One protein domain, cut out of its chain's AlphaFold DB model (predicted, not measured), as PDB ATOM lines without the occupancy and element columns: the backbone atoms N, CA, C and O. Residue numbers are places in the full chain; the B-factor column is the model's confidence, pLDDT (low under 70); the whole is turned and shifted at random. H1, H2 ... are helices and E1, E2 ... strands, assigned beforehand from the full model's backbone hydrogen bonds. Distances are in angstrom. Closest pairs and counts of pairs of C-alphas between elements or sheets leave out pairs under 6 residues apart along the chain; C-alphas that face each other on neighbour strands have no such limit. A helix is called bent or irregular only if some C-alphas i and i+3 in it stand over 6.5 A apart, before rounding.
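AT A GLANCE: This is residues 425 to 613 of the 613 residues of an uncharacterized protein of Clostridium sp. AF36-4 (UniProt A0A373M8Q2). This is a body of short, mostly crossed helices in two halves that follow each other along the chain. In the first half H1 and H5 pack on H2, near the middle of the whole, with H3 and the small strand hairpin E1 E2 near it and H4 beside E1; in the second, H8, H9 and H11 pack on the long H7, with H10 close by, while H6 bridges the halves by packing on both H2 and H8. The printed part has 189 residues, with eleven named helices and two named strands in the order H1 H2 H3 H4 E1 E2 H5 H6 H7 H8 H9 H10 H11, the sheet E1 - E2 being antiparallel. The class is mostly helix. The whole is compact and rounded, with a radius of gyration of the C-alphas of 16.8 A and spans of 45 by 38 by 30 A.

HOW THE PARTS SIT: H1, residues 425 to 432, touches H2, residues 444 to 455, with the C-alphas of Glu 428 and Ser 444 closest at 4.1 A, at a steep tilt of 52 degrees, opposite ways. H2 is the hub, touching four helices, and is irregular: its C-alphas 445 and 448 are 7.3 A apart. H3, residues 462 to 469, is near H2, with 9 pairs of C-alphas within 10 A. H4, residues 474 to 481, and strand E1, residues 488 to 491, have their closest C-alphas at Phe 481 and Trp 489, 4.6 A apart. E1 forms an antiparallel hairpin with E2, residues 494 to 497, where N 489 and O 496 are 3.0 A apart and N 496 and O 489 are 2.8 A apart, within hydrogen-bond range. H5, residues 501 to 509, touches H2, closest at the C-alphas of Ala 451 and Pro 503, 4.5 A, at a steep tilt of 60 degrees. H6, residues 515 to 524, touches residues 448 to 452 of H2, about perpendicular at 76 degrees, with the C-alphas of Tyr 449 and Phe 518 closest at 6.0 A. H7, residues 530 to 547, is irregular, but only just: its C-alphas 540 and 543 are 6.6 A apart. It forms a helical hairpin with H8, residues 554 to 566, closest at the C-alphas of Ile 541 and Val 557, 6.2 A, at 34 degrees, a shallow tilt only just short of steep. H8 touches H6 with its residues 560 to 564 at a shallow tilt of 21 degrees, the same way, the C-alphas of Ile 523 and Leu 564 being closest at 6.5 A. H9, residues 568 to 580, touches H7 about perpendicular at 90 degrees, closest at the C-alphas of Cys 530 and Ile 573, 6.4 A; H8 and H9 touch only at the corner, and only just, with 3 pairs of C-alphas within 8 A. H10, residues 587 to 592, is close to H7 but not clearly touching, with the C-alphas of Lys 538 and Trp 590 closest at 7.4 A. H11, residues 599 to 612, touches H7 about perpendicular at 82 degrees, closest at the C-alphas of Val 540 and Ala 603, 6.7 A, and only just touches H2, with 3 pairs within 8 A. Each O i to N i+4 pair is within hydrogen-bond range in H1, H3, H4, H5, H6, H8 and H9; the counts are 6 of 8 in H2, 11 of 14 in H7, 1 of 2 in H10 and 8 of 10 in H11.

IN THESE COORDINATES: H1 begins at C-alpha 425 (-22.803, 4.743, -20.512). From first to last C-alpha H2 measures 19.5 A, H7 23.9 A, H8 and H9 18.2 A each, and H11 21.3 A. H7 begins at C-alpha 530 (-13.226, -4.183, 6.637), and H11 ends at C-alpha 612 (-27.284, -20.016, -15.674).

THE WHOLE: The two C-alphas farthest apart are those of Thr 433 and Lys 549, 47.9 A. The printed part has no cut and ends at residue 613, the chain's last. H1 to H2 is a long link. The mean pLDDT of the printed part is 78.1; residues under 70 include 482 to 487, 546 to 554 and 586 to 613.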
ATOM      1  N   SER A 425     -23.836   3.815 -20.052       53.16
ATOM      2  CA  SER A 425     -22.803   4.743 -20.512       53.16
ATOM      3  C   SER A 425     -22.808   6.069 -19.756       53.16
ATOM      4  O   SER A 425     -21.806   6.769 -19.769       53.16
ATOM      5  N   GLU A 426     -23.886   6.420 -19.041       63.00
ATOM      6  CA  GLU A 426     -23.883   7.602 -18.180       63.00
ATOM      7  C   GLU A 426     -22.809   7.487 -17.084       63.00
ATOM      8  O   GLU A 426     -22.174   8.487 -16.759       63.00
ATOM      9  N   TRP A 427     -22.567   6.291 -16.529       76.94
ATOM     10  CA  TRP A 427     -21.482   6.078 -15.565       76.94
ATOM     11  C   TRP A 427     -20.116   6.230 -16.234       76.94
ATOM     12  O   TRP A 427     -19.299   7.032 -15.784       76.94
ATOM     13  N   GLU A 428     -19.902   5.490 -17.321       72.81
ATOM     14  CA  GLU A 428     -18.644   5.450 -18.069       72.81
ATOM     15  C   GLU A 428     -18.237   6.854 -18.538       72.81
ATOM     16  O   GLU A 428     -17.186   7.353 -18.146       72.81
ATOM     17  N   VAL A 429     -19.135   7.555 -19.238       69.38
ATOM     18  CA  VAL A 429     -18.911   8.905 -19.785       69.38
ATOM     19  C   VAL A 429     -18.719   9.950 -18.682       69.38
ATOM     20  O   VAL A 429     -17.893  10.854 -18.816       69.38
ATOM     21  N   LYS A 430     -19.455   9.863 -17.561       75.94
ATOM     22  CA  LYS A 430     -19.252  10.798 -16.433       75.94
ATOM     23  C   LYS A 430     -17.882  10.620 -15.793       75.94
ATOM     24  O   LYS A 430     -17.279  11.607 -15.364       75.94
ATOM     25  N   CYS A 431     -17.431   9.377 -15.681       81.88
ATOM     26  CA  CYS A 431     -16.220   9.011 -14.967       81.88
ATOM     27  C   CYS A 431     -14.958   9.066 -15.834       81.88
ATOM     28  O   CYS A 431     -13.890   9.265 -15.265       81.88
ATOM     29  N   GLU A 432     -15.066   8.990 -17.164       81.25
ATOM     30  CA  GLU A 432     -13.932   8.971 -18.107       81.25
ATOM     31  C   GLU A 432     -12.930  10.111 -17.843       81.25
ATOM     32  O   GLU A 432     -11.717   9.922 -17.788       81.25
ATOM     33  N   THR A 433     -13.436  11.313 -17.557       81.69
ATOM     34  CA  THR A 433     -12.590  12.484 -17.256       81.69
ATOM     35  C   THR A 433     -11.835  12.403 -15.921       81.69
ATOM     36  O   THR A 433     -10.903  13.179 -15.697       81.69
ATOM     37  N   LEU A 434     -12.233  11.498 -15.025       86.75
ATOM     38  CA  LEU A 434     -11.616  11.264 -13.717       86.75
ATOM     39  C   LEU A 434     -10.662  10.061 -13.711       86.75
ATOM     40  O   LEU A 434      -9.928   9.882 -12.739       86.75
ATOM     41  N   ASP A 435     -10.640   9.258 -14.774       87.25
ATOM     42  CA  ASP A 435      -9.839   8.031 -14.849       87.25
ATOM     43  C   ASP A 435      -8.334   8.289 -14.745       87.25
ATOM     44  O   ASP A 435      -7.605   7.480 -14.176       87.25
ATOM     45  N   ALA A 436      -7.868   9.458 -15.193       87.75
ATOM     46  CA  ALA A 436      -6.470   9.878 -15.067       87.75
ATOM     47  C   ALA A 436      -5.980   9.975 -13.605       87.75
ATOM     48  O   ALA A 436      -4.776   9.931 -13.358       87.75
ATOM     49  N   ASP A 437      -6.899  10.107 -12.643       89.12
ATOM     50  CA  ASP A 437      -6.601  10.159 -11.208       89.12
ATOM     51  C   ASP A 437      -6.670   8.764 -10.536       89.12
ATOM     52  O   ASP A 437      -6.501   8.656  -9.315       89.12
ATOM     53  N   CYS A 438      -6.941   7.696 -11.296       90.75
ATOM     54  CA  CYS A 438      -6.999   6.316 -10.807       90.75
ATOM     55  C   CYS A 438      -5.641   5.617 -10.968       90.75
ATOM     56  O   CYS A 438      -4.898   5.869 -11.913       90.75
ATOM     57  N   ASN A 439      -5.298   4.719 -10.039       89.75
ATOM     58  CA  ASN A 439      -4.042   3.951 -10.086       89.75
ATOM     59  C   ASN A 439      -4.238   2.426 -10.015       89.75
ATOM     60  O   ASN A 439      -3.258   1.681  -9.955       89.75
ATOM     61  N   LYS A 440      -5.498   1.980 -10.000       90.69
ATOM     62  CA  LYS A 440      -5.923   0.579 -10.045       90.69
ATOM     63  C   LYS A 440      -6.993   0.429 -11.136       90.69
ATOM     64  O   LYS A 440      -6.687   0.686 -12.292       90.69
ATOM     65  N   ILE A 441      -8.223   0.055 -10.775       92.06
ATOM     66  CA  ILE A 441      -9.365   0.023 -11.696       92.06
ATOM     67  C   ILE A 441      -9.762   1.461 -12.051       92.06
ATOM     68  O   ILE A 441      -9.745   2.338 -11.181       92.06
ATOM     69  N   LEU A 442     -10.114   1.699 -13.313       91.81
ATOM     70  CA  LEU A 442     -10.636   2.989 -13.756       91.81
ATOM     71  C   LEU A 442     -12.029   3.237 -13.163       91.81
ATOM     72  O   LEU A 442     -12.800   2.306 -12.928       91.81
ATOM     73  N   LEU A 443     -12.384   4.497 -12.910       88.88
ATOM     74  CA  LEU A 443     -13.723   4.807 -12.414       88.88
ATOM     75  C   LEU A 443     -14.776   4.450 -13.462       88.88
ATOM     76  O   LEU A 443     -15.814   3.914 -13.084       88.88
ATOM     77  N   SER A 444     -14.511   4.685 -14.747       84.25
ATOM     78  CA  SER A 444     -15.397   4.318 -15.864       84.25
ATOM     79  C   SER A 444     -15.716   2.817 -15.929       84.25
ATOM     80  O   SER A 444     -16.849   2.443 -16.227       84.25
ATOM     81  N   GLU A 445     -14.776   1.960 -15.525       88.50
ATOM     82  CA  GLU A 445     -14.899   0.494 -15.532       88.50
ATOM     83  C   GLU A 445     -15.562  -0.082 -14.268       88.50
ATOM     84  O   GLU A 445     -15.760  -1.293 -14.153       88.50
ATOM     85  N   LEU A 446     -15.903   0.755 -13.283       90.06
ATOM     86  CA  LEU A 446     -16.333   0.281 -11.964       90.06
ATOM     87  C   LEU A 446     -17.780  -0.238 -11.933       90.06
ATOM     88  O   LEU A 446     -18.138  -1.002 -11.034       90.06
ATOM     89  N   PHE A 447     -18.614   0.146 -12.901       88.44
ATOM     90  CA  PHE A 447     -20.055  -0.130 -12.895       88.44
ATOM     91  C   PHE A 447     -20.441  -1.605 -12.651       88.44
ATOM     92  O   PHE A 447     -21.304  -1.842 -11.800       88.44
ATOM     93  N   PRO A 448     -19.810  -2.614 -13.289       89.38
ATOM     94  CA  PRO A 448     -20.140  -4.019 -13.046       89.38
ATOM     95  C   PRO A 448     -19.937  -4.434 -11.583       89.38
ATOM     96  O   PRO A 448     -20.738  -5.182 -11.027       89.38
ATOM     97  N   TYR A 449     -18.897  -3.920 -10.921       91.75
ATOM     98  CA  TYR A 449     -18.649  -4.214  -9.511       91.75
ATOM     99  C   TYR A 449     -19.735  -3.623  -8.618       91.75
ATOM    100  O   TYR A 449     -20.226  -4.294  -7.713       91.75
ATOM    101  N   ILE A 450     -20.140  -2.384  -8.904       90.50
ATOM    102  CA  ILE A 450     -21.223  -1.705  -8.188       90.50
ATOM    103  C   ILE A 450     -22.533  -2.477  -8.363       90.50
ATOM    104  O   ILE A 450     -23.255  -2.698  -7.392       90.50
ATOM    105  N   ALA A 451     -22.813  -2.936  -9.585       87.12
ATOM    106  CA  ALA A 451     -23.980  -3.746  -9.895       87.12
ATOM    107  C   ALA A 451     -23.981  -5.072  -9.110       87.12
ATOM    108  O   ALA A 451     -24.974  -5.380  -8.454       87.12
ATOM    109  N   VAL A 452     -22.875  -5.833  -9.105       88.06
ATOM    110  CA  VAL A 452     -22.781  -7.080  -8.314       88.06
ATOM    111  C   VAL A 452     -22.998  -6.810  -6.828       88.06
ATOM    112  O   VAL A 452     -23.774  -7.517  -6.192       88.06
ATOM    113  N   LEU A 453     -22.325  -5.803  -6.271       88.94
ATOM    114  CA  LEU A 453     -22.415  -5.487  -4.845       88.94
ATOM    115  C   LEU A 453     -23.834  -5.085  -4.444       88.94
ATOM    116  O   LEU A 453     -24.319  -5.549  -3.418       88.94
ATOM    117  N   ASN A 454     -24.536  -4.321  -5.282       86.00
ATOM    118  CA  ASN A 454     -25.930  -3.980  -5.026       86.00
ATOM    119  C   ASN A 454     -26.860  -5.201  -5.078       86.00
ATOM    120  O   ASN A 454     -27.719  -5.328  -4.215       86.00
ATOM    121  N   ILE A 455     -26.652  -6.141  -6.010       78.50
ATOM    122  CA  ILE A 455     -27.430  -7.393  -6.035       78.50
ATOM    123  C   ILE A 455     -27.220  -8.216  -4.752       78.50
ATOM    124  O   ILE A 455     -28.132  -8.901  -4.288       78.50
ATOM    125  N   LEU A 456     -26.017  -8.161  -4.179       79.69
ATOM    126  CA  LEU A 456     -25.663  -8.833  -2.927       79.69
ATOM    127  C   LEU A 456     -26.088  -8.056  -1.670       79.69
ATOM    128  O   LEU A 456     -25.776  -8.491  -0.558       79.69
ATOM    129  N   ASP A 457     -26.772  -6.924  -1.840       79.38
ATOM    130  CA  ASP A 457     -27.148  -6.005  -0.765       79.38
ATOM    131  C   ASP A 457     -25.933  -5.541   0.062       79.38
ATOM    132  O   ASP A 457     -25.925  -5.536   1.293       79.38
ATOM    133  N   ILE A 458     -24.837  -5.225  -0.636       87.00
ATOM    134  CA  ILE A 458     -23.604  -4.691  -0.057       87.00
ATOM    135  C   ILE A 458     -23.469  -3.216  -0.470       87.00
ATOM    136  O   ILE A 458     -23.271  -2.928  -1.655       87.00
ATOM    137  N   PRO A 459     -23.526  -2.276   0.492       89.75
ATOM    138  CA  PRO A 459     -23.296  -0.852   0.278       89.75
ATOM    139  C   PRO A 459     -22.013  -0.531  -0.483       89.75
ATOM    140  O   PRO A 459     -20.909  -0.895  -0.067       89.75
ATOM    141  N   VAL A 460     -22.134   0.245  -1.561       91.69
ATOM    142  CA  VAL A 460     -20.973   0.756  -2.297       91.69
ATOM    143  C   VAL A 460     -20.617   2.139  -1.768       91.69
ATOM    144  O   VAL A 460     -21.149   3.156  -2.211       91.69
ATOM    145  N   THR A 461     -19.707   2.175  -0.799       92.69
ATOM    146  CA  THR A 461     -19.249   3.419  -0.165       92.69
ATOM    147  C   THR A 461     -18.104   4.076  -0.935       92.69
ATOM    148  O   THR A 461     -17.439   3.456  -1.768       92.69
ATOM    149  N   PHE A 462     -17.809   5.343  -0.626       90.62
ATOM    150  CA  PHE A 462     -16.630   6.004  -1.193       90.62
ATOM    151  C   PHE A 462     -15.316   5.308  -0.803       90.62
ATOM    152  O   PHE A 462     -14.408   5.234  -1.626       90.62
ATOM    153  N   GLU A 463     -15.201   4.789   0.422       91.19
ATOM    154  CA  GLU A 463     -13.987   4.083   0.855       91.19
ATOM    155  C   GLU A 463     -13.771   2.793   0.058       91.19
ATOM    156  O   GLU A 463     -12.638   2.501  -0.333       91.19
ATOM    157  N   LEU A 464     -14.851   2.085  -0.282       93.56
ATOM    158  CA  LEU A 464     -14.780   0.938  -1.179       93.56
ATOM    159  C   LEU A 464     -14.295   1.356  -2.572       93.56
ATOM    160  O   LEU A 464     -13.311   0.810  -3.075       93.56
ATOM    161  N   VAL A 465     -14.907   2.387  -3.165       92.56
ATOM    162  CA  VAL A 465     -14.482   2.918  -4.473       92.56
ATOM    163  C   VAL A 465     -13.016   3.343  -4.454       92.56
ATOM    164  O   VAL A 465     -12.251   2.984  -5.351       92.56
ATOM    165  N   ARG A 466     -12.586   4.058  -3.415       92.94
ATOM    166  CA  ARG A 466     -11.195   4.477  -3.228       92.94
ATOM    167  C   ARG A 466     -10.256   3.281  -3.126       92.94
ATOM    168  O   ARG A 466      -9.163   3.318  -3.686       92.94
ATOM    169  N   LYS A 467     -10.648   2.215  -2.431       92.31
ATOM    170  CA  LYS A 467      -9.824   1.011  -2.293       92.31
ATOM    171  C   LYS A 467      -9.672   0.257  -3.619       92.31
ATOM    172  O   LYS A 467      -8.571  -0.230  -3.905       92.31
ATOM    173  N   MET A 468     -10.732   0.232  -4.427       93.62
ATOM    174  CA  MET A 468     -10.782  -0.398  -5.751       93.62
ATOM    175  C   MET A 468     -10.006   0.363  -6.825       93.62
ATOM    176  O   MET A 468      -9.300  -0.246  -7.621       93.62
ATOM    177  N   THR A 469     -10.106   1.691  -6.828       93.25
ATOM    178  CA  THR A 469      -9.602   2.548  -7.921       93.25
ATOM    179  C   THR A 469      -8.337   3.331  -7.556       93.25
ATOM    180  O   THR A 469      -7.599   3.792  -8.426       93.25
ATOM    181  N   GLY A 470      -8.078   3.507  -6.256       91.69
ATOM    182  CA  GLY A 470      -7.086   4.444  -5.718       91.69
ATOM    183  C   GLY A 470      -7.527   5.906  -5.719       91.69
ATOM    184  O   GLY A 470      -6.805   6.774  -5.215       91.69
ATOM    185  N   TYR A 471      -8.716   6.194  -6.248       92.94
ATOM    186  CA  TYR A 471      -9.210   7.549  -6.417       92.94
ATOM    187  C   TYR A 471      -9.474   8.227  -5.069       92.94
ATOM    188  O   TYR A 471     -10.269   7.761  -4.254       92.94
ATOM    189  N   SER A 472      -8.812   9.360  -4.825       90.75
ATOM    190  CA  SER A 472      -8.800  10.010  -3.504       90.75
ATOM    191  C   SER A 472      -9.669  11.274  -3.404       90.75
ATOM    192  O   SER A 472      -9.866  11.799  -2.309       90.75
ATOM    193  N   TYR A 473     -10.222  11.783  -4.511       88.50
ATOM    194  CA  TYR A 473     -10.928  13.073  -4.534       88.50
ATOM    195  C   TYR A 473     -12.444  12.942  -4.336       88.50
ATOM    196  O   TYR A 473     -13.225  13.263  -5.235       88.50
ATOM    197  N   GLN A 474     -12.877  12.554  -3.133       87.81
ATOM    198  CA  GLN A 474     -14.292  12.327  -2.797       87.81
ATOM    199  C   GLN A 474     -15.234  13.411  -3.334       87.81
ATOM    200  O   GLN A 474     -16.162  13.116  -4.077       87.81
ATOM    201  N   ASN A 475     -14.959  14.686  -3.054       85.44
ATOM    202  CA  ASN A 475     -15.831  15.790  -3.464       85.44
ATOM    203  C   ASN A 475     -16.023  15.923  -4.985       85.44
ATOM    204  O   ASN A 475     -17.056  16.435  -5.415       85.44
ATOM    205  N   ARG A 476     -15.048  15.512  -5.806       84.94
ATOM    206  CA  ARG A 476     -15.168  15.558  -7.271       84.94
ATOM    207  C   ARG A 476     -16.088  14.451  -7.771       84.94
ATOM    208  O   ARG A 476     -17.033  14.755  -8.493       84.94
ATOM    209  N   LEU A 477     -15.872  13.222  -7.304       84.56
ATOM    210  CA  LEU A 477     -16.743  12.090  -7.615       84.56
ATOM    211  C   LEU A 477     -18.170  12.346  -7.119       84.56
ATOM    212  O   LEU A 477     -19.123  12.241  -7.885       84.56
ATOM    213  N   LEU A 478     -18.323  12.797  -5.871       81.69
ATOM    214  CA  LEU A 478     -19.632  13.111  -5.304       81.69
ATOM    215  C   LEU A 478     -20.376  14.169  -6.115       81.69
ATOM    216  O   LEU A 478     -21.574  14.032  -6.303       81.69
ATOM    217  N   ARG A 479     -19.703  15.196  -6.651       80.38
ATOM    218  CA  ARG A 479     -20.353  16.215  -7.496       80.38
ATOM    219  C   ARG A 479     -20.954  15.645  -8.781       80.38
ATOM    220  O   ARG A 479     -21.982  16.164  -9.210       80.38
ATOM    221  N   LEU A 480     -20.364  14.598  -9.363       77.12
ATOM    222  CA  LEU A 480     -20.917  13.925 -10.547       77.12
ATOM    223  C   LEU A 480     -22.219  13.170 -10.237       77.12
ATOM    224  O   LEU A 480     -23.089  13.055 -11.101       77.12
ATOM    225  N   PHE A 481     -22.376  12.716  -8.990       78.50
ATOM    226  CA  PHE A 481     -23.485  11.869  -8.537       78.50
ATOM    227  C   PHE A 481     -24.347  12.513  -7.439       78.50
ATOM    228  O   PHE A 481     -25.184  11.851  -6.835       78.50
ATOM    229  N   TYR A 482     -24.180  13.816  -7.189       66.25
ATOM    230  CA  TYR A 482     -24.807  14.546  -6.074       66.25
ATOM    231  C   TYR A 482     -26.325  14.696  -6.220       66.25
ATOM    232  O   TYR A 482     -27.024  15.063  -5.277       66.25
ATOM    233  N   LYS A 483     -26.857  14.479  -7.423       59.97
ATOM    234  CA  LYS A 483     -28.266  14.708  -7.707       59.97
ATOM    235  C   LYS A 483     -28.923  13.415  -8.203       59.97
ATOM    236  O   LYS A 483     -28.350  12.757  -9.064       59.97
ATOM    237  N   LYS A 484     -30.159  13.123  -7.754       62.84
ATOM    238  CA  LYS A 484     -31.036  12.005  -8.199       62.84
ATOM    239  C   LYS A 484     -31.454  12.087  -9.684       62.84
ATOM    240  O   LYS A 484     -32.637  12.028  -9.998       62.84
ATOM    241  N   TYR A 485     -30.543  12.414 -10.596       51.34
ATOM    242  CA  TYR A 485     -30.821  12.774 -11.993       51.34
ATOM    243  C   TYR A 485     -30.362  11.695 -12.984       51.34
ATOM    244  O   TYR A 485     -30.622  11.864 -14.168       51.34
ATOM    245  N   GLY A 486     -29.737  10.614 -12.508       59.88
ATOM    246  CA  GLY A 486     -29.313   9.468 -13.318       59.88
ATOM    247  C   GLY A 486     -29.782   8.133 -12.734       59.88
ATOM    248  O   GLY A 486     -30.505   8.102 -11.733       59.88
ATOM    249  N   ASN A 487     -29.341   7.032 -13.345       65.88
ATOM    250  CA  ASN A 487     -29.649   5.659 -12.903       65.88
ATOM    251  C   ASN A 487     -29.017   5.292 -11.550       65.88
ATOM    252  O   ASN A 487     -29.415   4.314 -10.920       65.88
ATOM    253  N   ILE A 488     -28.042   6.085 -11.113       76.94
ATOM    254  CA  ILE A 488     -27.296   5.921  -9.872       76.94
ATOM    255  C   ILE A 488     -26.922   7.301  -9.317       76.94
ATOM    256  O   ILE A 488     -26.571   8.214 -10.074       76.94
ATOM    257  N   TRP A 489     -27.022   7.486  -8.004       81.00
ATOM    258  CA  TRP A 489     -26.580   8.698  -7.304       81.00
ATOM    259  C   TRP A 489     -25.948   8.339  -5.960       81.00
ATOM    260  O   TRP A 489     -26.048   7.203  -5.515       81.00
ATOM    261  N   PHE A 490     -25.286   9.296  -5.311       84.06
ATOM    262  CA  PHE A 490     -24.697   9.086  -3.989       84.06
ATOM    263  C   PHE A 490     -25.563   9.739  -2.907       84.06
ATOM    264  O   PHE A 490     -25.815  10.945  -2.956       84.06
ATOM    265  N   GLU A 491     -26.021   8.961  -1.931       83.12
ATOM    266  CA  GLU A 491     -26.876   9.409  -0.826       83.12
ATOM    267  C   GLU A 491     -26.488   8.647   0.447       83.12
ATOM    268  O   GLU A 491     -26.116   7.485   0.390       83.12
ATOM    269  N   ASN A 492     -26.503   9.314   1.606       81.12
ATOM    270  CA  ASN A 492     -26.197   8.700   2.909       81.12
ATOM    271  C   ASN A 492     -24.854   7.942   3.025       81.12
ATOM    272  O   ASN A 492     -24.683   7.141   3.937       81.12
ATOM    273  N   GLY A 493     -23.866   8.243   2.175       83.56
ATOM    274  CA  GLY A 493     -22.542   7.611   2.240       83.56
ATOM    275  C   GLY A 493     -22.346   6.431   1.283       83.56
ATOM    276  O   GLY A 493     -21.253   5.862   1.265       83.56
ATOM    277  N   GLU A 494     -23.343   6.119   0.455       88.88
ATOM    278  CA  GLU A 494     -23.316   5.007  -0.495       88.88
ATOM    279  C   GLU A 494     -23.917   5.386  -1.856       88.88
ATOM    280  O   GLU A 494     -24.648   6.372  -1.996       88.88
ATOM    281  N   PHE A 495     -23.582   4.607  -2.883       87.56
ATOM    282  CA  PHE A 495     -24.254   4.690  -4.172       87.56
ATOM    283  C   PHE A 495     -25.594   3.955  -4.138       87.56
ATOM    284  O   PHE A 495     -25.658   2.769  -3.823       87.56
ATOM    285  N   ILE A 496     -26.646   4.663  -4.535       83.75
ATOM    286  CA  ILE A 496     -28.015   4.174  -4.624       83.75
ATOM    287  C   ILE A 496     -28.412   4.097  -6.090       83.75
ATOM    288  O   ILE A 496     -28.297   5.079  -6.833       83.75
ATOM    289  N   PHE A 497     -28.904   2.932  -6.499       78.69
ATOM    290  CA  PHE A 497     -29.542   2.771  -7.794       78.69
ATOM    291  C   PHE A 497     -30.957   3.327  -7.769       78.69
ATOM    292  O   PHE A 497     -31.686   3.212  -6.786       78.69
ATOM    293  N   ARG A 498     -31.377   3.877  -8.903       70.81
ATOM    294  CA  ARG A 498     -32.746   4.353  -9.090       70.81
ATOM    295  C   ARG A 498     -33.786   3.244  -8.954       70.81
ATOM    296  O   ARG A 498     -34.917   3.525  -8.571       70.81
ATOM    297  N   ASN A 499     -33.417   2.020  -9.316       69.94
ATOM    298  CA  ASN A 499     -34.275   0.847  -9.276       69.94
ATOM    299  C   ASN A 499     -33.402  -0.398  -9.058       69.94
ATOM    300  O   ASN A 499     -32.365  -0.537  -9.702       69.94
ATOM    301  N   GLU A 500     -33.837  -1.304  -8.185       70.88
ATOM    302  CA  GLU A 500     -33.135  -2.555  -7.854       70.88
ATOM    303  C   GLU A 500     -32.970  -3.497  -9.060       70.88
ATOM    304  O   GLU A 500     -32.072  -4.333  -9.087       70.88
ATOM    305  N   SER A 501     -33.798  -3.353 -10.099       69.38
ATOM    306  CA  SER A 501     -33.684  -4.138 -11.337       69.38
ATOM    307  C   SER A 501     -32.483  -3.750 -12.206       69.38
ATOM    308  O   SER A 501     -32.030  -4.565 -13.012       69.38
ATOM    309  N   ILE A 502     -31.941  -2.537 -12.045       74.56
ATOM    310  CA  ILE A 502     -30.889  -1.963 -12.897       74.56
ATOM    311  C   ILE A 502     -29.654  -2.891 -12.967       74.56
ATOM    312  O   ILE A 502     -29.304  -3.330 -14.063       74.56
ATOM    313  N   PRO A 503     -29.038  -3.314 -11.851       77.62
ATOM    314  CA  PRO A 503     -27.937  -4.280 -11.886       77.62
ATOM    315  C   PRO A 503     -28.228  -5.593 -12.626       77.62
ATOM    316  O   PRO A 503     -27.377  -6.102 -13.354       77.62
ATOM    317  N   PHE A 504     -29.430  -6.153 -12.468       72.69
ATOM    318  CA  PHE A 504     -29.804  -7.403 -13.132       72.69
ATOM    319  C   PHE A 504     -29.937  -7.222 -14.644       72.69
ATOM    320  O   PHE A 504     -29.514  -8.089 -15.411       72.69
ATOM    321  N   ILE A 505     -30.503  -6.092 -15.078       69.25
ATOM    322  CA  ILE A 505     -30.639  -5.776 -16.501       69.25
ATOM    323  C   ILE A 505     -29.257  -5.601 -17.134       69.25
ATOM    324  O   ILE A 505     -29.031  -6.135 -18.217       69.25
ATOM    325  N   PHE A 506     -28.323  -4.936 -16.444       75.19
ATOM    326  CA  PHE A 506     -26.942  -4.783 -16.906       75.19
ATOM    327  C   PHE A 506     -26.307  -6.137 -17.255       75.19
ATOM    328  O   PHE A 506     -25.921  -6.365 -18.398       75.19
ATOM    329  N   PHE A 507     -26.281  -7.082 -16.312       74.00
ATOM    330  CA  PHE A 507     -25.686  -8.401 -16.560       74.00
ATOM    331  C   PHE A 507     -26.450  -9.253 -17.564       74.00
ATOM    332  O   PHE A 507     -25.907 -10.223 -18.092       74.00
ATOM    333  N   SER A 508     -27.721  -8.937 -17.792       65.44
ATOM    334  CA  SER A 508     -28.502  -9.603 -18.825       65.44
ATOM    335  C   SER A 508     -28.080  -9.086 -20.199       65.44
ATOM    336  O   SER A 508     -27.853  -9.888 -21.093       65.44
ATOM    337  N   MET A 509     -27.921  -7.768 -20.355       60.00
ATOM    338  CA  MET A 509     -27.519  -7.127 -21.614       60.00
ATOM    339  C   MET A 509     -26.075  -7.420 -22.023       60.00
ATOM    340  O   MET A 509     -25.805  -7.504 -23.217       60.00
ATOM    341  N   PHE A 510     -25.177  -7.599 -21.054       68.06
ATOM    342  CA  PHE A 510     -23.760  -7.874 -21.288       68.06
ATOM    343  C   PHE A 510     -23.388  -9.271 -20.764       68.06
ATOM    344  O   PHE A 510     -22.764  -9.388 -19.704       68.06
ATOM    345  N   PRO A 511     -23.792 -10.358 -21.450       65.12
ATOM    346  CA  PRO A 511     -23.540 -11.729 -21.000       65.12
ATOM    347  C   PRO A 511     -22.045 -12.086 -20.907       65.12
ATOM    348  O   PRO A 511     -21.677 -13.050 -20.232       65.12
ATOM    349  N   GLU A 512     -21.171 -11.322 -21.563       74.12
ATOM    350  CA  GLU A 512     -19.719 -11.388 -21.408       74.12
ATOM    351  C   GLU A 512     -19.256 -11.038 -19.985       74.12
ATOM    352  O   GLU A 512     -18.266 -11.590 -19.496       74.12
ATOM    353  N   TYR A 513     -19.996 -10.176 -19.288       80.75
ATOM    354  CA  TYR A 513     -19.744  -9.812 -17.903       80.75
ATOM    355  C   TYR A 513     -20.410 -10.830 -16.979       80.75
ATOM    356  O   TYR A 513     -21.567 -10.705 -16.597       80.75
ATOM    357  N   LYS A 514     -19.657 -11.853 -16.569       82.25
ATOM    358  CA  LYS A 514     -20.155 -12.852 -15.613       82.25
ATOM    359  C   LYS A 514     -20.104 -12.296 -14.182       82.25
ATOM    360  O   LYS A 514     -19.005 -12.025 -13.704       82.25
ATOM    361  N   PRO A 515     -21.212 -12.208 -13.423       83.50
ATOM    362  CA  PRO A 515     -21.186 -11.654 -12.064       83.50
ATOM    363  C   PRO A 515     -20.194 -12.355 -11.127       83.50
ATOM    364  O   PRO A 515     -19.498 -11.715 -10.342       83.50
ATOM    365  N   LEU A 516     -20.071 -13.681 -11.253       84.19
ATOM    366  CA  LEU A 516     -19.132 -14.478 -10.464       84.19
ATOM    367  C   LEU A 516     -17.665 -14.076 -10.697       84.19
ATOM    368  O   LEU A 516     -16.857 -14.204  -9.779       84.19
ATOM    369  N   PHE A 517     -17.319 -13.596 -11.896       89.12
ATOM    370  CA  PHE A 517     -15.978 -13.092 -12.190       89.12
ATOM    371  C   PHE A 517     -15.658 -11.877 -11.312       89.12
ATOM    372  O   PHE A 517     -14.657 -11.892 -10.604       89.12
ATOM    373  N   PHE A 518     -16.556 -10.891 -11.244       91.00
ATOM    374  CA  PHE A 518     -16.353  -9.693 -10.419       91.00
ATOM    375  C   PHE A 518     -16.263 -10.013  -8.924       91.00
ATOM    376  O   PHE A 518     -15.462  -9.412  -8.215       91.00
ATOM    377  N   ILE A 519     -17.017 -11.004  -8.437       89.12
ATOM    378  CA  ILE A 519     -16.875 -11.485  -7.053       89.12
ATOM    379  C   ILE A 519     -15.485 -12.072  -6.802       89.12
ATOM    380  O   ILE A 519     -14.867 -11.808  -5.771       89.12
ATOM    381  N   GLN A 520     -15.006 -12.900  -7.727       90.25
ATOM    382  CA  GLN A 520     -13.686 -13.512  -7.609       90.25
ATOM    383  C   GLN A 520     -12.590 -12.442  -7.619       90.25
ATOM    384  O   GLN A 520     -11.683 -12.521  -6.793       90.25
ATOM    385  N   GLU A 521     -12.724 -11.407  -8.450       93.44
ATOM    386  CA  GLU A 521     -11.821 -10.250  -8.495       93.44
ATOM    387  C   GLU A 521     -11.823  -9.447  -7.186       93.44
ATOM    388  O   GLU A 521     -10.755  -9.116  -6.665       93.44
ATOM    389  N   LEU A 522     -13.002  -9.199  -6.592       92.62
ATOM    390  CA  LEU A 522     -13.119  -8.533  -5.285       92.62
ATOM    391  C   LEU A 522     -12.304  -9.248  -4.197       92.62
ATOM    392  O   LEU A 522     -11.771  -8.599  -3.292       92.62
ATOM    393  N   ILE A 523     -12.198 -10.578  -4.285       92.62
ATOM    394  CA  ILE A 523     -11.391 -11.383  -3.368       92.62
ATOM    395  C   ILE A 523      -9.925 -11.429  -3.785       92.62
ATOM    396  O   ILE A 523      -9.057 -11.283  -2.931       92.62
ATOM    397  N   ALA A 524      -9.631 -11.646  -5.062       90.56
ATOM    398  CA  ALA A 524      -8.268 -11.845  -5.545       90.56
ATOM    399  C   ALA A 524      -7.384 -10.596  -5.387       90.56
ATOM    400  O   ALA A 524      -6.181 -10.730  -5.168       90.56
ATOM    401  N   HIS A 525      -7.976  -9.401  -5.467       90.56
ATOM    402  CA  HIS A 525      -7.249  -8.130  -5.527       90.56
ATOM    403  C   HIS A 525      -7.387  -7.237  -4.287       90.56
ATOM    404  O   HIS A 525      -7.039  -6.054  -4.334       90.56
ATOM    405  N   ASP A 526      -7.864  -7.778  -3.165       90.69
ATOM    406  CA  ASP A 526      -7.966  -7.041  -1.898       90.69
ATOM    407  C   ASP A 526      -8.795  -5.748  -1.994       90.69
ATOM    408  O   ASP A 526      -8.450  -4.724  -1.398       90.69
ATOM    409  N   TYR A 527      -9.881  -5.761  -2.765       92.50
ATOM    410  CA  TYR A 527     -10.704  -4.584  -3.037       92.50
ATOM    411  C   TYR A 527     -11.663  -4.171  -1.914       92.50
ATOM    412  O   TYR A 527     -11.982  -2.992  -1.802       92.50
ATOM    413  N   MET A 528     -12.074  -5.085  -1.041       93.12
ATOM    414  CA  MET A 528     -13.044  -4.841   0.028       93.12
ATOM    415  C   MET A 528     -12.372  -4.280   1.281       93.12
ATOM    416  O   MET A 528     -11.395  -4.836   1.789       93.12
ATOM    417  N   ASP A 529     -12.876  -3.165   1.809       89.38
ATOM    418  CA  ASP A 529     -12.535  -2.686   3.155       89.38
ATOM    419  C   ASP A 529     -13.106  -3.613   4.249       89.38
ATOM    420  O   ASP A 529     -13.783  -4.595   3.953       89.38
ATOM    421  N   CYS A 530     -12.799  -3.334   5.520       87.62
ATOM    422  CA  CYS A 530     -13.226  -4.183   6.637       87.62
ATOM    423  C   CYS A 530     -14.755  -4.325   6.714       87.62
ATOM    424  O   CYS A 530     -15.258  -5.444   6.781       87.62
ATOM    425  N   SER A 531     -15.498  -3.217   6.637       87.62
ATOM    426  CA  SER A 531     -16.967  -3.233   6.659       87.62
ATOM    427  C   SER A 531     -17.546  -4.020   5.486       87.62
ATOM    428  O   SER A 531     -18.385  -4.900   5.691       87.62
ATOM    429  N   THR A 532     -17.052  -3.760   4.276       90.75
ATOM    430  CA  THR A 532     -17.493  -4.439   3.056       90.75
ATOM    431  C   THR A 532     -17.201  -5.939   3.125       90.75
ATOM    432  O   THR A 532     -18.066  -6.746   2.805       90.75
ATOM    433  N   LEU A 533     -16.015  -6.337   3.604       90.69
ATOM    434  CA  LEU A 533     -15.631  -7.743   3.749       90.69
ATOM    435  C   LEU A 533     -16.531  -8.482   4.750       90.69
ATOM    436  O   LEU A 533     -16.929  -9.615   4.492       90.69
ATOM    437  N   LEU A 534     -16.870  -7.862   5.881       86.50
ATOM    438  CA  LEU A 534     -17.741  -8.485   6.881       86.50
ATOM    439  C   LEU A 534     -19.163  -8.688   6.347       86.50
ATOM    440  O   LEU A 534     -19.722  -9.773   6.524       86.50
ATOM    441  N   LEU A 535     -19.721  -7.690   5.653       85.94
ATOM    442  CA  LEU A 535     -21.013  -7.817   4.969       85.94
ATOM    443  C   LEU A 535     -20.961  -8.872   3.865       85.94
ATOM    444  O   LEU A 535     -21.857  -9.704   3.775       85.94
ATOM    445  N   PHE A 536     -19.876  -8.912   3.092       87.81
ATOM    446  CA  PHE A 536     -19.662  -9.934   2.076       87.81
ATOM    447  C   PHE A 536     -19.677 -11.342   2.680       87.81
ATOM    448  O   PHE A 536     -20.409 -12.207   2.205       87.81
ATOM    449  N   ILE A 537     -18.931 -11.596   3.760       84.62
ATOM    450  CA  ILE A 537     -18.931 -12.926   4.389       84.62
ATOM    451  C   ILE A 537     -20.322 -13.245   4.963       84.62
ATOM    452  O   ILE A 537     -20.797 -14.370   4.800       84.62
ATOM    453  N   LYS A 538     -21.021 -12.273   5.560       79.56
ATOM    454  CA  LYS A 538     -22.391 -12.459   6.065       79.56
ATOM    455  C   LYS A 538     -23.361 -12.850   4.940       79.56
ATOM    456  O   LYS A 538     -24.025 -13.883   5.035       79.56
ATOM    457  N   HIS A 539     -23.409 -12.053   3.873       78.75
ATOM    458  CA  HIS A 539     -24.420 -12.152   2.816       78.75
ATOM    459  C   HIS A 539     -24.127 -13.266   1.806       78.75
ATOM    460  O   HIS A 539     -25.042 -13.951   1.352       78.75
ATOM    461  N   VAL A 540     -22.852 -13.479   1.480       78.12
ATOM    462  CA  VAL A 540     -22.419 -14.355   0.378       78.12
ATOM    463  C   VAL A 540     -21.968 -15.729   0.867       78.12
ATOM    464  O   VAL A 540     -22.056 -16.700   0.120       78.12
ATOM    465  N   ILE A 541     -21.490 -15.838   2.110       78.50
ATOM    466  CA  ILE A 541     -20.969 -17.096   2.662       78.50
ATOM    467  C   ILE A 541     -21.901 -17.645   3.744       78.50
ATOM    468  O   ILE A 541     -22.380 -18.772   3.639       78.50
ATOM    469  N   TRP A 542     -22.180 -16.866   4.790       75.75
ATOM    470  CA  TRP A 542     -22.866 -17.370   5.977       75.75
ATOM    471  C   TRP A 542     -24.355 -17.636   5.760       75.75
ATOM    472  O   TRP A 542     -24.811 -18.738   6.075       75.75
ATOM    473  N   TYR A 543     -25.110 -16.679   5.205       73.25
ATOM    474  CA  TYR A 543     -26.541 -16.880   4.941       73.25
ATOM    475  C   TYR A 543     -26.800 -18.084   4.024       73.25
ATOM    476  O   TYR A 543     -27.622 -18.923   4.405       73.25
ATOM    477  N   PRO A 544     -26.093 -18.259   2.887       69.56
ATOM    478  CA  PRO A 544     -26.255 -19.456   2.069       69.56
ATOM    479  C   PRO A 544     -26.003 -20.745   2.862       69.56
ATOM    480  O   PRO A 544     -26.866 -21.619   2.899       69.56
ATOM    481  N   LEU A 545     -24.868 -20.846   3.567       70.75
ATOM    482  CA  LEU A 545     -24.485 -22.058   4.308       70.75
ATOM    483  C   LEU A 545     -25.422 -22.407   5.470       70.75
ATOM    484  O   LEU A 545     -25.620 -23.587   5.756       70.75
ATOM    485  N   LYS A 546     -25.961 -21.407   6.176       68.31
ATOM    486  CA  LYS A 546     -26.768 -21.626   7.386       68.31
ATOM    487  C   LYS A 546     -28.261 -21.770   7.090       68.31
ATOM    488  O   LYS A 546     -28.953 -22.483   7.819       68.31
ATOM    489  N   CYS A 547     -28.773 -21.092   6.062       59.06
ATOM    490  CA  CYS A 547     -30.214 -20.977   5.828       59.06
ATOM    491  C   CYS A 547     -30.769 -21.938   4.764       59.06
ATOM    492  O   CYS A 547     -31.990 -22.092   4.703       59.06
ATOM    493  N   TYR A 548     -29.934 -22.612   3.962       60.44
ATOM    494  CA  TYR A 548     -30.407 -23.427   2.835       60.44
ATOM    495  C   TYR A 548     -30.113 -24.923   2.954       60.44
ATOM    496  O   TYR A 548     -29.054 -25.350   3.398       60.44
ATOM    497  N   LYS A 549     -31.093 -25.725   2.512       54.28
ATOM    498  CA  LYS A 549     -31.001 -27.189   2.362       54.28
ATOM    499  C   LYS A 549     -30.665 -27.636   0.933       54.28
ATOM    500  O   LYS A 549     -30.373 -28.810   0.733       54.28
ATOM    501  N   ASP A 550     -30.767 -26.737  -0.050       57.25
ATOM    502  CA  ASP A 550     -30.397 -27.019  -1.442       57.25
ATOM    503  C   ASP A 550     -28.878 -26.941  -1.575       57.25
ATOM    504  O   ASP A 550     -28.287 -25.912  -1.262       57.25
ATOM    505  N   THR A 551     -28.253 -28.029  -2.019       58.06
ATOM    506  CA  THR A 551     -26.799 -28.151  -2.076       58.06
ATOM    507  C   THR A 551     -26.185 -27.748  -3.418       58.06
ATOM    508  O   THR A 551     -24.966 -27.797  -3.569       58.06
ATOM    509  N   SER A 552     -26.987 -27.374  -4.416       62.78
ATOM    510  CA  SER A 552     -26.522 -27.175  -5.800       62.78
ATOM    511  C   SER A 552     -25.576 -25.979  -5.994       62.78
ATOM    512  O   SER A 552     -24.758 -25.980  -6.915       62.78
ATOM    513  N   TRP A 553     -25.644 -24.963  -5.132       65.31
ATOM    514  CA  TRP A 553     -24.786 -23.769  -5.175       65.31
ATOM    515  C   TRP A 553     -23.555 -23.870  -4.254       65.31
ATOM    516  O   TRP A 553     -22.648 -23.042  -4.378       65.31
ATOM    517  N   HIS A 554     -23.466 -24.900  -3.393       67.00
ATOM    518  CA  HIS A 554     -22.321 -25.114  -2.492       67.00
ATOM    519  C   HIS A 554     -20.959 -25.056  -3.193       67.00
ATOM    520  O   HIS A 554     -20.085 -24.387  -2.648       67.00
ATOM    521  N   PRO A 555     -20.754 -25.635  -4.396       74.38
ATOM    522  CA  PRO A 555     -19.443 -25.599  -5.045       74.38
ATOM    523  C   PRO A 555     -18.931 -24.178  -5.328       74.38
ATOM    524  O   PRO A 555     -17.730 -23.919  -5.274       74.38
ATOM    525  N   TYR A 556     -19.836 -23.231  -5.608       75.94
ATOM    526  CA  TYR A 556     -19.463 -21.832  -5.822       75.94
ATOM    527  C   TYR A 556     -19.051 -21.169  -4.511       75.94
ATOM    528  O   TYR A 556     -18.014 -20.513  -4.462       75.94
ATOM    529  N   VAL A 557     -19.826 -21.376  -3.444       77.88
ATOM    530  CA  VAL A 557     -19.529 -20.812  -2.121       77.88
ATOM    531  C   VAL A 557     -18.259 -21.426  -1.528       77.88
ATOM    532  O   VAL A 557     -17.421 -20.687  -1.022       77.88
ATOM    533  N   GLU A 558     -18.039 -22.732  -1.674       80.12
ATOM    534  CA  GLU A 558     -16.798 -23.410  -1.273       80.12
ATOM    535  C   GLU A 558     -15.573 -22.806  -1.963       80.12
ATOM    536  O   GLU A 558     -14.593 -22.466  -1.298       80.12
ATOM    537  N   LYS A 559     -15.650 -22.566  -3.279       85.50
ATOM    538  CA  LYS A 559     -14.569 -21.902  -4.017       85.50
ATOM    539  C   LYS A 559     -14.284 -20.495  -3.475       85.50
ATOM    540  O   LYS A 559     -13.120 -20.122  -3.338       85.50
ATOM    541  N   LEU A 560     -15.318 -19.714  -3.155       87.38
ATOM    542  CA  LEU A 560     -15.146 -18.376  -2.575       87.38
ATOM    543  C   LEU A 560     -14.513 -18.439  -1.177       87.38
ATOM    544  O   LEU A 560     -13.623 -17.643  -0.878       87.38
ATOM    545  N   ILE A 561     -14.904 -19.412  -0.346       84.81
ATOM    546  CA  ILE A 561     -14.285 -19.663   0.966       84.81
ATOM    547  C   ILE A 561     -12.803 -19.986   0.803       84.81
ATOM    548  O   ILE A 561     -11.974 -19.395   1.493       84.81
ATOM    549  N   GLU A 562     -12.449 -20.878  -0.122       87.50
ATOM    550  CA  GLU A 562     -11.047 -21.206  -0.381       87.50
ATOM    551  C   GLU A 562     -10.235 -19.975  -0.791       87.50
ATOM    552  O   GLU A 562      -9.104 -19.797  -0.333       87.50
ATOM    553  N   MET A 563     -10.792 -19.122  -1.654       91.50
ATOM    554  CA  MET A 563     -10.133 -17.884  -2.073       91.50
ATOM    555  C   MET A 563      -9.933 -16.931  -0.889       91.50
ATOM    556  O   MET A 563      -8.831 -16.413  -0.709       91.50
ATOM    557  N   LEU A 564     -10.948 -16.757  -0.038       87.62
ATOM    558  CA  LEU A 564     -10.854 -15.945   1.181       87.62
ATOM    559  C   LEU A 564      -9.820 -16.498   2.173       87.62
ATOM    560  O   LEU A 564      -9.107 -15.726   2.810       87.62
ATOM    561  N   GLN A 565      -9.720 -17.821   2.311       84.75
ATOM    562  CA  GLN A 565      -8.740 -18.479   3.182       84.75
ATOM    563  C   GLN A 565      -7.307 -18.318   2.675       84.75
ATOM    564  O   GLN A 565      -6.384 -18.142   3.471       84.75
ATOM    565  N   LYS A 566      -7.114 -18.351   1.352       90.38
ATOM    566  CA  LYS A 566      -5.810 -18.136   0.707       90.38
ATOM    567  C   LYS A 566      -5.393 -16.659   0.711       90.38
ATOM    568  O   LYS A 566      -4.209 -16.363   0.560       90.38
ATOM    569  N   ASN A 567      -6.334 -15.739   0.916       90.75
ATOM    570  CA  ASN A 567      -6.074 -14.308   0.972       90.75
ATOM    571  C   ASN A 567      -5.580 -13.863   2.364       90.75
ATOM    572  O   ASN A 567      -6.360 -13.603   3.285       90.75
ATOM    573  N   GLY A 568      -4.261 -13.717   2.508       89.31
ATOM    574  CA  GLY A 568      -3.631 -13.329   3.774       89.31
ATOM    575  C   GLY A 568      -4.021 -11.938   4.298       89.31
ATOM    576  O   GLY A 568      -4.043 -11.739   5.515       89.31
ATOM    577  N   ALA A 569      -4.358 -10.986   3.421       89.44
ATOM    578  CA  ALA A 569      -4.772  -9.645   3.831       89.44
ATOM    579  C   ALA A 569      -6.154  -9.679   4.494       89.44
ATOM    580  O   ALA A 569      -6.338  -9.133   5.584       89.44
ATOM    581  N   TYR A 570      -7.109 -10.384   3.894       91.94
ATOM    582  CA  TYR A 570      -8.453 -10.538   4.450       91.94
ATOM    583  C   TYR A 570      -8.496 -11.423   5.692       91.94
ATOM    584  O   TYR A 570      -9.225 -11.102   6.632       91.94
ATOM    585  N   GLN A 571      -7.673 -12.476   5.753       89.19
ATOM    586  CA  GLN A 571      -7.511 -13.264   6.981       89.19
ATOM    587  C   GLN A 571      -7.045 -12.388   8.146       89.19
ATOM    588  O   GLN A 571      -7.556 -12.501   9.260       89.19
ATOM    589  N   ARG A 572      -6.108 -11.469   7.890       89.94
ATOM    590  CA  ARG A 572      -5.645 -10.522   8.902       89.94
ATOM    591  C   ARG A 572      -6.757  -9.576   9.355       89.94
ATOM    592  O   ARG A 572      -6.958  -9.454  10.556       89.94
ATOM    593  N   ILE A 573      -7.509  -8.986   8.421       88.06
ATOM    594  CA  ILE A 573      -8.652  -8.110   8.740       88.06
ATOM    595  C   ILE A 573      -9.669  -8.834   9.633       88.06
ATOM    596  O   ILE A 573     -10.094  -8.284  10.646       88.06
ATOM    597  N   CYS A 574     -10.023 -10.077   9.297       85.38
ATOM    598  CA  CYS A 574     -10.963 -10.868  10.093       85.38
ATOM    599  C   CYS A 574     -10.420 -11.155  11.502       85.38
ATOM    600  O   CYS A 574     -11.144 -10.993  12.482       85.38
ATOM    601  N   ASN A 575      -9.150 -11.553  11.621       86.06
ATOM    602  CA  ASN A 575      -8.526 -11.847  12.914       86.06
ATOM    603  C   ASN A 575      -8.410 -10.606  13.807       86.06
ATOM    604  O   ASN A 575      -8.677 -10.693  15.005       86.06
ATOM    605  N   ASP A 576      -8.040  -9.464  13.227       88.06
ATOM    606  CA  ASP A 576      -7.961  -8.192  13.942       88.06
ATOM    607  C   ASP A 576      -9.360  -7.782  14.440       88.06
ATOM    608  O   ASP A 576      -9.523  -7.489  15.621       88.06
ATOM    609  N   TYR A 577     -10.401  -7.906  13.605       84.88
ATOM    610  CA  TYR A 577     -11.785  -7.635  14.012       84.88
ATOM    611  C   TYR A 577     -12.266  -8.536  15.162       84.88
ATOM    612  O   TYR A 577     -12.865  -8.046  16.124       84.88
ATOM    613  N   LEU A 578     -11.998  -9.847  15.099       84.12
ATOM    614  CA  LEU A 578     -12.360 -10.784  16.171       84.12
ATOM    615  C   LEU A 578     -11.663 -10.430  17.486       84.12
ATOM    616  O   LEU A 578     -12.286 -10.449  18.549       84.12
ATOM    617  N   LYS A 579     -10.378 -10.079  17.406       85.94
ATOM    618  CA  LYS A 579      -9.575  -9.689  18.562       85.94
ATOM    619  C   LYS A 579     -10.081  -8.392  19.189       85.94
ATOM    620  O   LYS A 579     -10.257  -8.349  20.404       85.94
ATOM    621  N   ASP A 580     -10.340  -7.372  18.379       85.50
ATOM    622  CA  ASP A 580     -10.766  -6.051  18.851       85.50
ATOM    623  C   ASP A 580     -12.152  -6.085  19.516       85.50
ATOM    624  O   ASP A 580     -12.431  -5.291  20.413       85.50
ATOM    625  N   ASN A 581     -12.999  -7.049  19.138       80.06
ATOM    626  CA  ASN A 581     -14.353  -7.216  19.670       80.06
ATOM    627  C   ASN A 581     -14.496  -8.366  20.691       80.06
ATOM    628  O   ASN A 581     -15.604  -8.643  21.143       80.06
ATOM    629  N   ASN A 582     -13.400  -9.028  21.092       82.69
ATOM    630  CA  ASN A 582     -13.400 -10.189  22.002       82.69
ATOM    631  C   ASN A 582     -14.302 -11.359  21.547       82.69
ATOM    632  O   ASN A 582     -14.968 -12.006  22.360       82.69
ATOM    633  N   LEU A 583     -14.308 -11.651  20.248       78.19
ATOM    634  CA  LEU A 583     -15.119 -12.705  19.635       78.19
ATOM    635  C   LEU A 583     -14.273 -13.943  19.330       78.19
ATOM    636  O   LEU A 583     -13.085 -13.834  19.021       78.19
ATOM    637  N   LYS A 584     -14.876 -15.137  19.389       76.19
ATOM    638  CA  LYS A 584     -14.166 -16.389  19.072       76.19
ATOM    639  C   LYS A 584     -14.250 -16.736  17.592       76.19
ATOM    640  O   LYS A 584     -13.328 -17.351  17.063       76.19
ATOM    641  N   ASN A 585     -15.344 -16.373  16.935       75.69
ATOM    642  CA  ASN A 585     -15.552 -16.580  15.508       75.69
ATOM    643  C   ASN A 585     -16.511 -15.508  14.946       75.69
ATOM    644  O   ASN A 585     -17.188 -14.808  15.696       75.69
ATOM    645  N   LEU A 586     -16.582 -15.382  13.616       68.88
ATOM    646  CA  LEU A 586     -17.478 -14.416  12.960       68.88
ATOM    647  C   LEU A 586     -18.963 -14.803  13.086       68.88
ATOM    648  O   LEU A 586     -19.832 -13.941  13.008       68.88
ATOM    649  N   THR A 587     -19.268 -16.084  13.322       65.69
ATOM    650  CA  THR A 587     -20.651 -16.549  13.498       65.69
ATOM    651  C   THR A 587     -21.283 -16.052  14.802       65.69
ATOM    652  O   THR A 587     -22.489 -15.814  14.821       65.69
ATOM    653  N   ASP A 588     -20.475 -15.786  15.834       64.81
ATOM    654  CA  ASP A 588     -20.903 -15.225  17.120       64.81
ATOM    655  C   ASP A 588     -21.501 -13.811  16.952       64.81
ATOM    656  O   ASP A 588     -22.372 -13.414  17.725       64.81
ATOM    657  N   VAL A 589     -21.066 -13.061  15.927       63.03
ATOM    658  CA  VAL A 589     -21.572 -11.716  15.581       63.03
ATOM    659  C   VAL A 589     -22.966 -11.805  14.977       63.03
ATOM    660  O   VAL A 589     -23.899 -11.130  15.403       63.03
ATOM    661  N   TRP A 590     -23.129 -12.668  13.977       64.94
ATOM    662  CA  TRP A 590     -24.342 -12.694  13.160       64.94
ATOM    663  C   TRP A 590     -25.504 -13.435  13.821       64.94
ATOM    664  O   TRP A 590     -26.661 -13.196  13.480       64.94
ATOM    665  N   GLU A 591     -25.228 -14.281  14.814       62.81
ATOM    666  CA  GLU A 591     -26.270 -14.864  15.666       62.81
ATOM    667  C   GLU A 591     -26.944 -13.830  16.577       62.81
ATOM    668  O   GLU A 591     -28.128 -13.976  16.882       62.81
ATOM    669  N   GLN A 592     -26.239 -12.754  16.944       57.09
ATOM    670  CA  GLN A 592     -26.764 -11.694  17.813       57.09
ATOM    671  C   GLN A 592     -27.604 -10.647  17.056       57.09
ATOM    672  O   GLN A 592     -28.479 -10.024  17.653       57.09
ATOM    673  N   GLU A 593     -27.388 -10.476  15.748       54.72
ATOM    674  CA  GLU A 593     -28.020  -9.425  14.925       54.72
ATOM    675  C   GLU A 593     -29.325  -9.844  14.210       54.72
ATOM    676  O   GLU A 593     -29.931  -9.039  13.502       54.72
ATOM    677  N   SER A 594     -29.772 -11.096  14.332       47.00
ATOM    678  CA  SER A 594     -30.773 -11.643  13.401       47.00
ATOM    679  C   SER A 594     -32.211 -11.089  13.566       47.00
ATOM    680  O   SER A 594     -32.948 -11.438  14.488       47.00
ATOM    681  N   ARG A 595     -32.669 -10.296  12.580       44.75
ATOM    682  CA  ARG A 595     -34.071 -10.268  12.107       44.75
ATOM    683  C   ARG A 595     -34.115 -10.934  10.720       44.75
ATOM    684  O   ARG A 595     -33.645 -10.329   9.763       44.75
ATOM    685  N   PRO A 596     -34.639 -12.165  10.583       49.09
ATOM    686  CA  PRO A 596     -34.427 -12.979   9.389       49.09
ATOM    687  C   PRO A 596     -35.665 -13.002   8.487       49.09
ATOM    688  O   PRO A 596     -36.502 -13.878   8.666       49.09
ATOM    689  N   VAL A 597     -35.824 -12.080   7.527       44.66
ATOM    690  CA  VAL A 597     -36.852 -12.273   6.470       44.66
ATOM    691  C   VAL A 597     -36.465 -11.701   5.091       44.66
ATOM    692  O   VAL A 597     -36.892 -12.269   4.093       44.66
ATOM    693  N   ILE A 598     -35.645 -10.644   4.980       44.53
ATOM    694  CA  ILE A 598     -35.486  -9.916   3.696       44.53
ATOM    695  C   ILE A 598     -34.188 -10.280   2.934       44.53
ATOM    696  O   ILE A 598     -34.237 -10.479   1.721       44.53
ATOM    697  N   ASP A 599     -33.070 -10.529   3.622       49.62
ATOM    698  CA  ASP A 599     -31.758 -10.831   2.997       49.62
ATOM    699  C   ASP A 599     -31.701 -12.210   2.294       49.62
ATOM    700  O   ASP A 599     -30.842 -12.485   1.454       49.62
ATOM    701  N   TYR A 600     -32.646 -13.096   2.624       54.53
ATOM    702  CA  TYR A 600     -32.724 -14.491   2.167       54.53
ATOM    703  C   TYR A 600     -32.955 -14.623   0.651       54.53
ATOM    704  O   TYR A 600     -32.369 -15.499   0.013       54.53
ATOM    705  N   VAL A 601     -33.799 -13.765   0.065       56.06
ATOM    706  CA  VAL A 601     -34.284 -13.902  -1.321       56.06
ATOM    707  C   VAL A 601     -33.250 -13.418  -2.349       56.06
ATOM    708  O   VAL A 601     -33.128 -14.009  -3.423       56.06
ATOM    709  N   HIS A 602     -32.469 -12.387  -2.020       56.31
ATOM    710  CA  HIS A 602     -31.527 -11.753  -2.950       56.31
ATOM    711  C   HIS A 602     -30.295 -12.622  -3.234       56.31
ATOM    712  O   HIS A 602     -29.972 -12.868  -4.399       56.31
ATOM    713  N   ALA A 603     -29.676 -13.192  -2.192       58.78
ATOM    714  CA  ALA A 603     -28.522 -14.084  -2.343       58.78
ATOM    715  C   ALA A 603     -28.864 -15.346  -3.160       58.78
ATOM    716  O   ALA A 603     -28.091 -15.768  -4.022       58.78
ATOM    717  N   LEU A 604     -30.056 -15.918  -2.953       59.91
ATOM    718  CA  LEU A 604     -30.538 -17.074  -3.716       59.91
ATOM    719  C   LEU A 604     -30.737 -16.750  -5.197       59.91
ATOM    720  O   LEU A 604     -30.252 -17.474  -6.069       59.91
ATOM    721  N   LYS A 605     -31.449 -15.649  -5.479       60.47
ATOM    722  CA  LYS A 605     -31.688 -15.175  -6.847       60.47
ATOM    723  C   LYS A 605     -30.364 -14.938  -7.565       60.47
ATOM    724  O   LYS A 605     -30.234 -15.327  -8.724       60.47
ATOM    725  N   PHE A 606     -29.366 -14.394  -6.871       66.12
ATOM    726  CA  PHE A 606     -28.035 -14.150  -7.413       66.12
ATOM    727  C   PHE A 606     -27.245 -15.426  -7.740       66.12
ATOM    728  O   PHE A 606     -26.731 -15.561  -8.851       66.12
ATOM    729  N   PHE A 607     -27.138 -16.387  -6.817       67.62
ATOM    730  CA  PHE A 607     -26.391 -17.621  -7.096       67.62
ATOM    731  C   PHE A 607     -27.064 -18.463  -8.175       67.62
ATOM    732  O   PHE A 607     -26.384 -19.001  -9.052       67.62
ATOM    733  N   HIS A 608     -28.397 -18.499  -8.189       61.62
ATOM    734  CA  HIS A 608     -29.120 -19.090  -9.303       61.62
ATOM    735  C   HIS A 608     -28.875 -18.334 -10.602       61.62
ATOM    736  O   HIS A 608     -28.693 -18.977 -11.634       61.62
ATOM    737  N   TYR A 609     -28.860 -16.998 -10.589       62.53
ATOM    738  CA  TYR A 609     -28.483 -16.171 -11.739       62.53
ATOM    739  C   TYR A 609     -27.099 -16.554 -12.279       62.53
ATOM    740  O   TYR A 609     -26.973 -16.849 -13.463       62.53
ATOM    741  N   CYS A 610     -26.101 -16.680 -11.407       63.22
ATOM    742  CA  CYS A 610     -24.750 -17.093 -11.786       63.22
ATOM    743  C   CYS A 610     -24.682 -18.517 -12.348       63.22
ATOM    744  O   CYS A 610     -23.900 -18.764 -13.253       63.22
ATOM    745  N   GLN A 611     -25.491 -19.452 -11.844       61.69
ATOM    746  CA  GLN A 611     -25.539 -20.833 -12.346       61.69
ATOM    747  C   GLN A 611     -26.051 -20.955 -13.786       61.69
ATOM    748  O   GLN A 611     -25.872 -21.999 -14.406       61.69
ATOM    749  N   SER A 612     -26.737 -19.942 -14.315       52.41
ATOM    750  CA  SER A 612     -27.284 -20.016 -15.674       52.41
ATOM    751  C   SER A 612     -26.534 -19.269 -16.750       52.41
ATOM    752  O   SER A 612     -26.928 -19.355 -17.912       52.41
ATOM    753  N   GLN A 613     -25.594 -18.426 -16.342       50.12
ATOM    754  CA  GLN A 613     -24.687 -17.718 -17.235       50.12
ATOM    755  C   GLN A 613     -23.360 -18.479 -17.294       50.12
ATOM    756  O   GLN A 613     -22.626 -18.361 -18.306       50.12
TER     757      GLN A 613